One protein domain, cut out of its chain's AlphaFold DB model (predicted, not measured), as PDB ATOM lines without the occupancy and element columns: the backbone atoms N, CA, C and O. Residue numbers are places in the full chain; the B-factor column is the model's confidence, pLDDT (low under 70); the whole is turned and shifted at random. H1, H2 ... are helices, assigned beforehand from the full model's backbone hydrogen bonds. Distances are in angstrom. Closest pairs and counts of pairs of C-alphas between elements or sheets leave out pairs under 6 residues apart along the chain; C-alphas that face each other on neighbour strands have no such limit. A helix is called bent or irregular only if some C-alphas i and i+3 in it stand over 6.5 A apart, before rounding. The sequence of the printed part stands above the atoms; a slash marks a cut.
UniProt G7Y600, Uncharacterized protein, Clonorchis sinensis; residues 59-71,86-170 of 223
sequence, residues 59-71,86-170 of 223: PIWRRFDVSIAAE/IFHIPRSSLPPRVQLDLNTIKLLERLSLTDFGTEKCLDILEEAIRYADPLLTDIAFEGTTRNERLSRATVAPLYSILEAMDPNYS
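AT A GLANCE: This is residues 59 to 71 and 86 to 170 of the 223 residues of an uncharacterized protein of Clonorchis sinensis (UniProt G7Y600). There is little regular structure: the long helix H2 makes the bar of an open arch, with H1 off one end and H3 at the other, where a long link leads away to H4. Residues 156 to 161 and 163 to 169 stick out. The 98 printed residues hold four named helices, H1 to H4 in order, and no named strand; the class is all helix, with only 38 residues in named elements. The whole is loose, radius of gyration of the C-alphas 17.8 A, spanning 48 by 39 by 24 A.

IN THESE COORDINATES: H2, residues 119 to 136, is 26.2 A long and begins at C-alpha 119 (-35.314, -11.606, 102.667); it is irregular, C-alphas 131 and 134 being 7.0 A apart. H1 is residues 102 to 112, 15.3 A; H3 138 to 141; H4 161 to 165, ending at C-alpha 165 (-18.919, 2.936, 64.643).

HOW THE PARTS SIT: H2 and H3 are close but not clearly touching, closest C-alphas Pro 134 and Ala 140, 6.4 A. H1 and H2 are apart, as are H3 and H4. Every O i to N i+4 pair is within hydrogen-bond range in H1 and H4, 11 of 14 in H2; H3 is too short for one.

THE WHOLE: Residues 72 to 85 are not printed; C-alphas 71 and 86 are 22.0 A apart. The H3 to H4 link is long. pLDDT is under 70 at residues 59 to 71, 86 to 87 and 142 to 149.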
ATOM      1  N   PRO A  59      -6.443  -1.409  84.238       46.66
ATOM      2  CA  PRO A  59      -7.594  -2.285  84.415       46.66
ATOM      3  C   PRO A  59      -8.503  -1.758  85.536       46.66
ATOM      4  O   PRO A  59      -8.106  -1.673  86.694       46.66
ATOM      5  N   ILE A  60      -9.745  -1.426  85.176       53.56
ATOM      6  CA  ILE A  60     -10.803  -0.930  86.079       53.56
ATOM      7  C   ILE A  60     -11.334  -2.040  87.011       53.56
ATOM      8  O   ILE A  60     -12.078  -1.758  87.944       53.56
ATOM      9  N   TRP A  61     -10.924  -3.300  86.818       45.16
ATOM     10  CA  TRP A  61     -11.514  -4.494  87.448       45.16
ATOM     11  C   TRP A  61     -11.307  -4.651  88.969       45.16
ATOM     12  O   TRP A  61     -11.657  -5.690  89.514       45.16
ATOM     13  N   ARG A  62     -10.791  -3.636  89.675       47.72
ATOM     14  CA  ARG A  62     -10.822  -3.545  91.152       47.72
ATOM     15  C   ARG A  62     -11.868  -2.543  91.674       47.72
ATOM     16  O   ARG A  62     -11.695  -1.985  92.752       47.72
ATOM     17  N   ARG A  63     -12.907  -2.217  90.903       50.41
ATOM     18  CA  ARG A  63     -13.901  -1.218  91.323       50.41
ATOM     19  C   ARG A  63     -15.147  -1.856  91.935       50.41
ATOM     20  O   ARG A  63     -15.708  -2.793  91.373       50.41
ATOM     21  N   PHE A  64     -15.552  -1.225  93.042       51.72
ATOM     22  CA  PHE A  64     -16.785  -1.384  93.820       51.72
ATOM     23  C   PHE A  64     -16.795  -2.490  94.887       51.72
ATOM     24  O   PHE A  64     -17.770  -3.225  95.001       51.72
ATOM     25  N   ASP A  65     -15.777  -2.542  95.752       44.69
ATOM     26  CA  ASP A  65     -15.939  -3.180  97.067       44.69
ATOM     27  C   ASP A  65     -16.826  -2.284  97.958       44.69
ATOM     28  O   ASP A  65     -16.376  -1.625  98.899       44.69
ATOM     29  N   VAL A  66     -18.121  -2.220  97.643       51.28
ATOM     30  CA  VAL A  66     -19.151  -1.724  98.567       51.28
ATOM     31  C   VAL A  66     -19.565  -2.894  99.459       51.28
ATOM     32  O   VAL A  66     -20.718  -3.275  99.528       51.28
ATOM     33  N   SER A  67     -18.608  -3.555 100.110       42.75
ATOM     34  CA  SER A  67     -18.949  -4.641 101.022       42.75
ATOM     35  C   SER A  67     -19.608  -4.075 102.286       42.75
ATOM     36  O   SER A  67     -19.088  -3.162 102.932       42.75
ATOM     37  N   ILE A  68     -20.747  -4.669 102.661       46.81
ATOM     38  CA  ILE A  68     -21.514  -4.405 103.897       46.81
ATOM     39  C   ILE A  68     -20.622  -4.456 105.155       46.81
ATOM     40  O   ILE A  68     -20.890  -3.779 106.145       46.81
ATOM     41  N   ALA A  69     -19.517  -5.211 105.108       45.50
ATOM     42  CA  ALA A  69     -18.557  -5.350 106.204       45.50
ATOM     43  C   ALA A  69     -17.913  -4.026 106.659       45.50
ATOM     44  O   ALA A  69     -17.360  -3.966 107.750       45.50
ATOM     45  N   ALA A  70     -17.988  -2.964 105.855       47.94
ATOM     46  CA  ALA A  70     -17.436  -1.662 106.208       47.94
ATOM     47  C   ALA A  70     -18.422  -0.739 106.953       47.94
ATOM     48  O   ALA A  70     -18.085   0.418 107.180       47.94
ATOM     49  N   GLU A  71     -19.637  -1.199 107.283       50.62
ATOM     50  CA  GLU A  71     -20.642  -0.398 108.007       50.62
ATOM     51  C   GLU A  71     -20.667  -0.678 109.523       50.62
ATOM     52  O   GLU A  71     -21.267   0.091 110.269       50.62
ATOM     53  N   ILE A  86      -5.782   4.623  91.585       59.19
ATOM     54  CA  ILE A  86      -6.981   3.832  91.353       59.19
ATOM     55  C   ILE A  86      -8.159   4.780  91.500       59.19
ATOM     56  O   ILE A  86      -8.320   5.457  92.509       59.19
ATOM     57  N   PHE A  87      -8.983   4.824  90.464       67.38
ATOM     58  CA  PHE A  87     -10.192   5.622  90.471       67.38
ATOM     59  C   PHE A  87     -11.150   5.117  91.561       67.38
ATOM     60  O   PHE A  87     -11.542   3.947  91.547       67.38
ATOM     61  N   HIS A  88     -11.562   6.011  92.460       72.25
ATOM     62  CA  HIS A  88     -12.472   5.724  93.564       72.25
ATOM     63  C   HIS A  88     -13.555   6.806  93.653       72.25
ATOM     64  O   HIS A  88     -13.255   7.994  93.570       72.25
ATOM     65  N   ILE A  89     -14.816   6.395  93.828       79.19
ATOM     66  CA  ILE A  89     -15.937   7.312  94.076       79.19
ATOM     67  C   ILE A  89     -16.159   7.335  95.589       79.19
ATOM     68  O   ILE A  89     -16.427   6.278  96.166       79.19
ATOM     69  N   PRO A  90     -16.018   8.496  96.255       80.62
ATOM     70  CA  PRO A  90     -16.159   8.575  97.698       80.62
ATOM     71  C   PRO A  90     -17.588   8.220  98.105       80.62
ATOM     72  O   PRO A  90     -18.555   8.622  97.468       80.62
ATOM     73  N   ARG A  91     -17.745   7.487  99.210       77.81
ATOM     74  CA  ARG A  91     -19.075   7.059  99.677       77.81
ATOM     75  C   ARG A  91     -19.996   8.234 100.017       77.81
ATOM     76  O   ARG A  91     -21.207   8.084  99.924       77.81
ATOM     77  N   SER A  92     -19.427   9.390 100.367       83.19
ATOM     78  CA  SER A  92     -20.157  10.631 100.643       83.19
ATOM     79  C   SER A  92     -20.831  11.245  99.413       83.19
ATOM     80  O   SER A  92     -21.758  12.032  99.582       83.19
ATOM     81  N   SER A  93     -20.394  10.909  98.194       84.94
ATOM     82  CA  SER A  93     -21.023  11.383  96.953       84.94
ATOM     83  C   SER A  93     -22.082  10.427  96.404       84.94
ATOM     84  O   SER A  93     -22.745  10.747  95.416       84.94
ATOM     85  N   LEU A  94     -22.241   9.255  97.025       86.06
ATOM     86  CA  LEU A  94     -23.268   8.296  96.651       86.06
ATOM     87  C   LEU A  94     -24.613   8.683  97.282       86.06
ATOM     88  O   LEU A  94     -24.645   9.194  98.406       86.06
ATOM     89  N   PRO A  95     -25.734   8.396  96.603       89.50
ATOM     90  CA  PRO A  95     -27.053   8.524  97.204       89.50
ATOM     91  C   PRO A  95     -27.192   7.626  98.448       89.50
ATOM     92  O   PRO A  95     -26.415   6.678  98.642       89.50
ATOM     93  N   PRO A  96     -28.182   7.911  99.313       89.75
ATOM     94  CA  PRO A  96     -28.493   7.051 100.446       89.75
ATOM     95  C   PRO A  96     -28.892   5.653  99.963       89.75
ATOM     96  O   PRO A  96     -29.534   5.507  98.922       89.75
ATOM     97  N   ARG A  97     -28.534   4.627 100.743       86.88
ATOM     98  CA  ARG A  97     -28.858   3.237 100.413       86.88
ATOM     99  C   ARG A  97     -30.373   3.072 100.302       86.88
ATOM    100  O   ARG A  97     -31.117   3.441 101.212       86.88
ATOM    101  N   VAL A  98     -30.814   2.530  99.173       88.31
ATOM    102  CA  VAL A  98     -32.235   2.355  98.881       88.31
ATOM    103  C   VAL A  98     -32.801   1.251  99.765       88.31
ATOM    104  O   VAL A  98     -32.312   0.127  99.745       88.31
ATOM    105  N   GLN A  99     -33.857   1.575 100.509       89.81
ATOM    106  CA  GLN A  99     -34.705   0.589 101.171       89.81
ATOM    107  C   GLN A  99     -36.000   0.464 100.380       89.81
ATOM    108  O   GLN A  99     -36.745   1.436 100.234       89.81
ATOM    109  N   LEU A 100     -36.259  -0.722  99.837       88.94
ATOM    110  CA  LEU A 100     -37.433  -0.938  98.997       88.94
ATOM    111  C   LEU A 100     -38.698  -1.094  99.849       88.94
ATOM    112  O   LEU A 100     -38.777  -1.977 100.711       88.94
ATOM    113  N   ASP A 101     -39.695  -0.250  99.572       90.19
ATOM    114  CA  ASP A 101     -41.042  -0.385 100.126       90.19
ATOM    115  C   ASP A 101     -41.732  -1.648  99.590       90.19
ATOM    116  O   ASP A 101     -41.511  -2.081  98.455       90.19
ATOM    117  N   LEU A 102     -42.630  -2.205 100.400       88.38
ATOM    118  CA  LEU A 102     -43.423  -3.378 100.063       88.38
ATOM    119  C   LEU A 102     -44.199  -3.174  98.756       88.38
ATOM    120  O   LEU A 102     -44.259  -4.086  97.938       88.38
ATOM    121  N   ASN A 103     -44.772  -1.989  98.525       89.88
ATOM    122  CA  ASN A 103     -45.543  -1.728  97.307       89.88
ATOM    123  C   ASN A 103     -44.664  -1.778  96.053       89.88
ATOM    124  O   ASN A 103     -45.071  -2.345  95.038       89.88
ATOM    125  N   THR A 104     -43.445  -1.243  96.139       90.56
ATOM    126  CA  THR A 104     -42.458  -1.281  95.055       90.56
ATOM    127  C   THR A 104     -42.024  -2.712  94.763       90.56
ATOM    128  O   THR A 104     -41.972  -3.104  93.601       90.56
ATOM    129  N   ILE A 105     -41.786  -3.518  95.799       90.25
ATOM    130  CA  ILE A 105     -41.443  -4.939  95.648       90.25
ATOM    131  C   ILE A 105     -42.580  -5.675  94.938       90.25
ATOM    132  O   ILE A 105     -42.359  -6.284  93.897       90.25
ATOM    133  N   LYS A 106     -43.816  -5.537  95.431       88.19
ATOM    134  CA  LYS A 106     -45.002  -6.159  94.824       88.19
ATOM    135  C   LYS A 106     -45.190  -5.746  93.362       88.19
ATOM    136  O   LYS A 106     -45.628  -6.547  92.541       88.19
ATOM    137  N   LEU A 107     -44.881  -4.494  93.020       90.69
ATOM    138  CA  LEU A 107     -44.916  -4.017  91.638       90.69
ATOM    139  C   LEU A 107     -43.827  -4.683  90.784       90.69
ATOM    140  O   LEU A 107     -44.123  -5.155  89.687       90.69
ATOM    141  N   LEU A 108     -42.595  -4.760  91.290       90.31
ATOM    142  CA  LEU A 108     -41.478  -5.408  90.602       90.31
ATOM    143  C   LEU A 108     -41.727  -6.905  90.382       90.31
ATOM    144  O   LEU A 108     -41.414  -7.408  89.306       90.31
ATOM    145  N   GLU A 109     -42.339  -7.607  91.339       89.19
ATOM    146  CA  GLU A 109     -42.726  -9.021  91.186       89.19
ATOM    147  C   GLU A 109     -43.704  -9.202  90.024       89.19
ATOM    148  O   GLU A 109     -43.557 -10.094  89.190       89.19
ATOM    149  N   ARG A 110     -44.687  -8.301  89.923       88.12
ATOM    150  CA  ARG A 110     -45.716  -8.349  88.876       88.12
ATOM    151  C   ARG A 110     -45.161  -8.006  87.499       88.12
ATOM    152  O   ARG A 110     -45.571  -8.629  86.527       88.12
ATOM    153  N   LEU A 111     -44.249  -7.037  87.410       91.00
ATOM    154  CA  LEU A 111     -43.627  -6.642  86.141       91.00
ATOM    155  C   LEU A 111     -42.609  -7.676  85.650       91.00
ATOM    156  O   LEU A 111     -42.535  -7.939  84.455       91.00
ATOM    157  N   SER A 112     -41.836  -8.262  86.565       89.88
ATOM    158  CA  SER A 112     -40.812  -9.257  86.229       89.88
ATOM    159  C   SER A 112     -41.340 -10.693  86.180       89.88
ATOM    160  O   SER A 112     -40.590 -11.596  85.816       89.88
ATOM    161  N   LEU A 113     -42.603 -10.920  86.567       87.25
ATOM    162  CA  LEU A 113     -43.208 -12.248  86.747       87.25
ATOM    163  C   LEU A 113     -42.349 -13.174  87.632       87.25
ATOM    164  O   LEU A 113     -42.301 -14.387  87.422       87.25
ATOM    165  N   THR A 114     -41.657 -12.589  88.613       85.44
ATOM    166  CA  THR A 114     -40.722 -13.270  89.518       85.44
ATOM    167  C   THR A 114     -41.177 -13.084  90.967       85.44
ATOM    168  O   THR A 114     -41.631 -12.007  91.333       85.44
ATOM    169  N   ASP A 115     -41.070 -14.127  91.793       84.06
ATOM    170  CA  ASP A 115     -41.376 -14.080  93.235       84.06
ATOM    171  C   ASP A 115     -40.093 -13.731  94.013       84.06
ATOM    172  O   ASP A 115     -39.105 -14.467  93.926       84.06
ATOM    173  N   PHE A 116     -40.087 -12.619  94.762       80.88
ATOM    174  CA  PHE A 116     -38.936 -12.201  95.569       80.88
ATOM    175  C   PHE A 116     -39.007 -12.695  97.013       80.88
ATOM    176  O   PHE A 116     -38.162 -12.277  97.794       80.88
ATOM    177  N   GLY A 117     -39.948 -13.582  97.366       72.94
ATOM    178  CA  GLY A 117     -40.407 -13.947  98.717       72.94
ATOM    179  C   GLY A 117     -39.400 -14.416  99.786       72.94
ATOM    180  O   GLY A 117     -39.821 -14.942 100.815       72.94
ATOM    181  N   THR A 118     -38.089 -14.232  99.605       81.50
ATOM    182  CA  THR A 118     -37.073 -14.388 100.656       81.50
ATOM    183  C   THR A 118     -36.367 -13.065 100.962       81.50
ATOM    184  O   THR A 118     -36.008 -12.322 100.053       81.50
ATOM    185  N   GLU A 119     -36.082 -12.796 102.244       84.88
ATOM    186  CA  GLU A 119     -35.314 -11.606 102.667       84.88
ATOM    187  C   GLU A 119     -33.958 -11.513 101.942       84.88
ATOM    188  O   GLU A 119     -33.572 -10.446 101.486       84.88
ATOM    189  N   LYS A 120     -33.306 -12.656 101.689       86.38
ATOM    190  CA  LYS A 120     -32.043 -12.722 100.936       86.38
ATOM    191  C   LYS A 120     -32.153 -12.170  99.514       86.38
ATOM    192  O   LYS A 120     -31.203 -11.572  99.021       86.38
ATOM    193  N   CYS A 121     -33.276 -12.400  98.829       87.44
ATOM    194  CA  CYS A 121     -33.494 -11.857  97.487       87.44
ATOM    195  C   CYS A 121     -33.607 -10.331  97.519       87.44
ATOM    196  O   CYS A 121     -33.106  -9.676  96.608       87.44
ATOM    197  N   LEU A 122     -34.217  -9.774  98.570       88.62
ATOM    198  CA  LEU A 122     -34.270  -8.327  98.766       88.62
ATOM    199  C   LEU A 122     -32.893  -7.751  99.066       88.62
ATOM    200  O   LEU A 122     -32.529  -6.762  98.443       88.62
ATOM    201  N   ASP A 123     -32.114  -8.395  99.934       88.31
ATOM    202  CA  ASP A 123     -30.755  -7.945 100.248       88.31
ATOM    203  C   ASP A 123     -29.890  -7.893  98.981       88.31
ATOM    204  O   ASP A 123     -29.196  -6.910  98.736       88.31
ATOM    205  N   ILE A 124     -29.976  -8.922  98.127       89.75
ATOM    206  CA  ILE A 124     -29.270  -8.960  96.837       89.75
ATOM    207  C   ILE A 124     -29.756  -7.843  95.907       89.75
ATOM    208  O   ILE A 124     -28.946  -7.244  95.204       89.75
ATOM    209  N   LEU A 125     -31.060  -7.561  95.879       90.25
ATOM    210  CA  LEU A 125     -31.622  -6.511  95.035       90.25
ATOM    211  C   LEU A 125     -31.194  -5.114  95.504       90.25
ATOM    212  O   LEU A 125     -30.770  -4.301  94.685       90.25
ATOM    213  N   GLU A 126     -31.263  -4.839  96.805       91.31
ATOM    214  CA  GLU A 126     -30.792  -3.583  97.400       91.31
ATOM    215  C   GLU A 126     -29.280  -3.411  97.199       91.31
ATOM    216  O   GLU A 126     -28.816  -2.311  96.901       91.31
ATOM    217  N   GLU A 127     -28.516  -4.503  97.264       89.56
ATOM    218  CA  GLU A 127     -27.083  -4.496  96.982       89.56
ATOM    219  C   GLU A 127     -26.772  -4.266  95.500       89.56
ATOM    220  O   GLU A 127     -25.863  -3.512  95.164       89.56
ATOM    221  N   ALA A 128     -27.556  -4.845  94.590       91.00
ATOM    222  CA  ALA A 128     -27.420  -4.592  93.159       91.00
ATOM    223  C   ALA A 128     -27.741  -3.131  92.807       91.00
ATOM    224  O   ALA A 128     -27.057  -2.531  91.977       91.00
ATOM    225  N   ILE A 129     -28.745  -2.536  93.463       91.75
ATOM    226  CA  ILE A 129     -29.035  -1.100  93.342       91.75
ATOM    227  C   ILE A 129     -27.847  -0.295  93.871       91.75
ATOM    228  O   ILE A 129     -27.349   0.590  93.176       91.75
ATOM    229  N   ARG A 130     -27.328  -0.657  95.049       88.25
ATOM    230  CA  ARG A 130     -26.165   0.005  95.640       88.25
ATOM    231  C   ARG A 130     -24.928  -0.070  94.744       88.25
ATOM    232  O   ARG A 130     -24.177   0.897  94.640       88.25
ATOM    233  N   TYR A 131     -24.732  -1.191  94.061       87.06
ATOM    234  CA  TYR A 131     -23.667  -1.367  93.083       87.06
ATOM    235  C   TYR A 131     -23.824  -0.438  91.867       87.06
ATOM    236  O   TYR A 131     -22.826  -0.003  91.293       87.06
ATOM    237  N   ALA A 132     -25.059  -0.103  91.482       90.19
ATOM    238  CA  ALA A 132     -25.362   0.780  90.358       90.19
ATOM    239  C   ALA A 132     -25.355   2.283  90.716       90.19
ATOM    240  O   ALA A 132     -25.141   3.108  89.825       90.19
ATOM    241  N   ASP A 133     -25.523   2.646  91.993       89.50
ATOM    242  CA  ASP A 133     -25.500   4.032  92.499       89.50
ATOM    243  C   ASP A 133     -24.345   4.908  91.973       89.50
ATOM    244  O   ASP A 133     -24.593   6.077  91.664       89.50
ATOM    245  N   PRO A 134     -23.099   4.410  91.816       85.88
ATOM    246  CA  PRO A 134     -21.995   5.232  91.330       85.88
ATOM    247  C   PRO A 134     -22.237   5.840  89.943       85.88
ATOM    248  O   PRO A 134     -21.666   6.881  89.637       85.88
ATOM    249  N   LEU A 135     -23.103   5.243  89.112       85.31
ATOM    250  CA  LEU A 135     -23.476   5.778  87.794       85.31
ATOM    251  C   LEU A 135     -24.269   7.094  87.874       85.31
ATOM    252  O   LEU A 135     -24.438   7.776  86.863       85.31
ATOM    253  N   LEU A 136     -24.784   7.443  89.055       86.31
ATOM    254  CA  LEU A 136     -25.523   8.683  89.295       86.31
ATOM    255  C   LEU A 136     -24.608   9.866  89.637       86.31
ATOM    256  O   LEU A 136     -25.078  11.001  89.651       86.31
ATOM    257  N   THR A 137     -23.327   9.622  89.907       84.06
ATOM    258  CA  THR A 137     -22.368  10.651  90.316       84.06
ATOM    259  C   THR A 137     -21.592  11.186  89.111       84.06
ATOM    260  O   THR A 137     -21.149  10.411  88.265       84.06
ATOM    261  N   ASP A 138     -21.323  12.496  89.065       79.50
ATOM    262  CA  ASP A 138     -20.505  13.111  87.999       79.50
ATOM    263  C   ASP A 138     -19.097  12.508  87.908       79.50
ATOM    264  O   ASP A 138     -18.537  12.390  86.820       79.50
ATOM    265  N   ILE A 139     -18.559  12.045  89.042       77.69
ATOM    266  CA  ILE A 139     -17.249  11.393  89.111       77.69
ATOM    267  C   ILE A 139     -17.202  10.201  88.155       77.69
ATOM    268  O   ILE A 139     -16.206  10.045  87.468       77.69
ATOM    269  N   ALA A 140     -18.273   9.403  88.017       76.69
ATOM    270  CA  ALA A 140     -18.287   8.239  87.123       76.69
ATOM    271  C   ALA A 140     -18.002   8.564  85.647       76.69
ATOM    272  O   ALA A 140     -17.618   7.664  84.898       76.69
ATOM    273  N   PHE A 141     -18.144   9.828  85.251       74.75
ATOM    274  CA  PHE A 141     -17.875  10.319  83.905       74.75
ATOM    275  C   PHE A 141     -16.498  11.000  83.775       74.75
ATOM    276  O   PHE A 141     -16.051  11.256  82.653       74.75
ATOM    277  N   GLU A 142     -15.786  11.234  84.884       69.44
ATOM    278  CA  GLU A 142     -14.429  11.792  84.901       69.44
ATOM    279  C   GLU A 142     -13.420  10.780  84.312       69.44
ATOM    280  O   GLU A 142     -13.321   9.633  84.749       69.44
ATOM    281  N   GLY A 143     -12.657  11.196  83.291       58.16
ATOM    282  CA  GLY A 143     -11.572  10.392  82.699       58.16
ATOM    283  C   GLY A 143     -11.957   9.497  81.514       58.16
ATOM    284  O   GLY A 143     -11.215   8.578  81.176       58.16
ATOM    285  N   THR A 144     -13.101   9.738  80.874       56.25
ATOM    286  CA  THR A 144     -13.636   8.831  79.845       56.25
ATOM    287  C   THR A 144     -13.106   9.086  78.428       56.25
ATOM    288  O   THR A 144     -13.037   8.137  77.650       56.25
ATOM    289  N   THR A 145     -12.667  10.298  78.065       54.00
ATOM    290  CA  THR A 145     -11.864  10.572  76.848       54.00
ATOM    291  C   THR A 145     -11.387  12.035  76.835       54.00
ATOM    292  O   THR A 145     -12.117  12.928  77.246       54.00
ATOM    293  N   ARG A 146     -10.160  12.304  76.360       57.84
ATOM    294  CA  ARG A 146      -9.655  13.655  75.997       57.84
ATOM    295  C   ARG A 146      -9.673  14.755  77.083       57.84
ATOM    296  O   ARG A 146      -9.648  15.930  76.742       57.84
ATOM    297  N   ASN A 147      -9.635  14.402  78.371       59.38
ATOM    298  CA  ASN A 147      -9.644  15.352  79.503       59.38
ATOM    299  C   ASN A 147     -10.879  16.277  79.555       59.38
ATOM    300  O   ASN A 147     -10.870  17.280  80.270       59.38
ATOM    301  N   GLU A 148     -11.945  15.946  78.827       64.44
ATOM    302  CA  GLU A 148     -13.200  16.689  78.875       64.44
ATOM    303  C   GLU A 148     -14.024  16.251  80.089       64.44
ATOM    304  O   GLU A 148     -14.112  15.066  80.423       64.44
ATOM    305  N   ARG A 149     -14.631  17.224  80.777       67.38
ATOM    306  CA  ARG A 149     -15.511  16.956  81.915       67.38
ATOM    307  C   ARG A 149     -16.889  16.559  81.396       67.38
ATOM    308  O   ARG A 149     -17.745  17.412  81.169       67.38
ATOM    309  N   LEU A 150     -17.080  15.264  81.173       75.50
ATOM    310  CA  LEU A 150     -18.376  14.714  80.794       75.50
ATOM    311  C   LEU A 150     -19.292  14.616  82.021       75.50
ATOM    312  O   LEU A 150     -18.838  14.392  83.139       75.50
ATOM    313  N   SER A 151     -20.592  14.789  81.798       79.69
ATOM    314  CA  SER A 151     -21.650  14.535  82.781       79.69
ATOM    315  C   SER A 151     -22.801  13.821  82.078       79.69
ATOM    316  O   SER A 151     -22.930  13.886  80.850       79.69
ATOM    317  N   ARG A 152     -23.666  13.162  82.850       80.25
ATOM    318  CA  ARG A 152     -24.833  12.423  82.352       80.25
ATOM    319  C   ARG A 152     -25.753  13.271  81.466       80.25
ATOM    320  O   ARG A 152     -26.374  12.728  80.562       80.25
ATOM    321  N   ALA A 153     -25.848  14.577  81.719       85.19
ATOM    322  CA  ALA A 153     -26.671  15.488  80.920       85.19
ATOM    323  C   ALA A 153     -26.048  15.839  79.556       85.19
ATOM    324  O   ALA A 153     -26.767  16.188  78.625       85.19
ATOM    325  N   THR A 154     -24.721  15.758  79.443       84.62
ATOM    326  CA  THR A 154     -23.974  16.156  78.241       84.62
ATOM    327  C   THR A 154     -23.749  14.979  77.294       84.62
ATOM    328  O   THR A 154     -23.635  15.166  76.085       84.62
ATOM    329  N   VAL A 155     -23.673  13.760  77.832       82.19
ATOM    330  CA  VAL A 155     -23.403  12.551  77.048       82.19
ATOM    331  C   VAL A 155     -24.703  11.985  76.483       82.19
ATOM    332  O   VAL A 155     -25.623  11.649  77.225       82.19
ATOM    333  N   ALA A 156     -24.762  11.837  75.158       84.50
ATOM    334  CA  ALA A 156     -25.875  11.171  74.496       84.50
ATOM    335  C   ALA A 156     -25.885   9.661  74.824       84.50
ATOM    336  O   ALA A 156     -24.821   9.036  74.856       84.50
ATOM    337  N   PRO A 157     -27.062   9.052  75.057       86.19
ATOM    338  CA  PRO A 157     -27.161   7.616  75.291       86.19
ATOM    339  C   PRO A 157     -26.715   6.825  74.056       86.19
ATOM    340  O   PRO A 157     -27.046   7.169  72.922       86.19
ATOM    341  N   LEU A 158     -25.983   5.735  74.289       86.44
ATOM    342  CA  LEU A 158     -25.587   4.800  73.242       86.44
ATOM    343  C   LEU A 158     -26.714   3.788  72.998       86.44
ATOM    344  O   LEU A 158     -27.019   2.991  73.882       86.44
ATOM    345  N   TYR A 159     -27.295   3.803  71.798       86.12
ATOM    346  CA  TYR A 159     -28.351   2.865  71.396       86.12
ATOM    347  C   TYR A 159     -27.793   1.622  70.696       86.12
ATOM    348  O   TYR A 159     -28.124   0.497  71.063       86.12
ATOM    349  N   SER A 160     -26.905   1.819  69.719       85.19
ATOM    350  CA  SER A 160     -26.252   0.751  68.964       85.19
ATOM    351  C   SER A 160     -24.774   1.067  68.781       85.19
ATOM    352  O   SER A 160     -24.394   2.166  68.380       85.19
ATOM    353  N   ILE A 161     -23.922   0.078  69.051       88.69
ATOM    354  CA  ILE A 161     -22.481   0.198  68.812       88.69
ATOM    355  C   ILE A 161     -22.202   0.328  67.308       88.69
ATOM    356  O   ILE A 161     -21.305   1.068  66.922       88.69
ATOM    357  N   LEU A 162     -22.979  -0.356  66.460       86.94
ATOM    358  CA  LEU A 162     -22.768  -0.361  65.010       86.94
ATOM    359  C   LEU A 162     -23.006   1.020  64.400       86.94
ATOM    360  O   LEU A 162     -22.156   1.505  63.665       86.94
ATOM    361  N   GLU A 163     -24.101   1.677  64.779       85.50
ATOM    362  CA  GLU A 163     -24.422   3.045  64.344       85.50
ATOM    363  C   GLU A 163     -23.371   4.057  64.816       85.50
ATOM    364  O   GLU A 163     -23.026   4.992  64.098       85.50
ATOM    365  N   ALA A 164     -22.820   3.862  66.019       84.06
ATOM    366  CA  ALA A 164     -21.766   4.723  66.546       84.06
ATOM    367  C   ALA A 164     -20.406   4.501  65.853       84.06
ATOM    368  O   ALA A 164     -19.578   5.411  65.806       84.06
ATOM    369  N   MET A 165     -20.156   3.292  65.343       85.06
ATOM    370  CA  MET A 165     -18.919   2.936  64.643       85.06
ATOM    371  C   MET A 165     -18.952   3.291  63.155       85.06
ATOM    372  O   MET A 165     -17.915   3.671  62.610       85.06
ATOM    373  N   ASP A 166     -20.110   3.161  62.509       86.31
ATOM    374  CA  ASP A 166     -20.312   3.431  61.089       86.31
ATOM    375  C   ASP A 166     -21.458   4.442  60.894       86.31
ATOM    376  O   ASP A 166     -22.629   4.066  60.938       86.31
ATOM    377  N   PRO A 167     -21.138   5.727  60.637       80.62
ATOM    378  CA  PRO A 167     -22.133   6.782  60.438       80.62
ATOM    379  C   PRO A 167     -23.063   6.559  59.240       80.62
ATOM    380  O   PRO A 167     -24.099   7.212  59.147       80.62
ATOM    381  N   ASN A 168     -22.682   5.683  58.306       86.81
ATOM    382  CA  ASN A 168     -23.484   5.356  57.130       86.81
ATOM    383  C   ASN A 168     -24.301   4.074  57.324       86.81
ATOM    384  O   ASN A 168     -24.979   3.638  56.390       86.81
ATOM    385  N   TYR A 169     -24.230   3.452  58.504       87.00
ATOM    386  CA  TYR A 169     -25.012   2.269  58.803       87.00
ATOM    387  C   TYR A 169     -26.503   2.612  58.784       87.00
ATOM    388  O   TYR A 169     -26.997   3.399  59.589       87.00
ATOM    389  N   SER A 170     -27.224   1.988  57.858       86.06
ATOM    390  CA  SER A 170     -28.681   1.983  57.829       86.06
ATOM    391  C   SER A 170     -29.170   0.630  58.324       86.06
ATOM    392  O   SER A 170     -28.612  -0.403  57.945       86.06
TER     393      SER A 170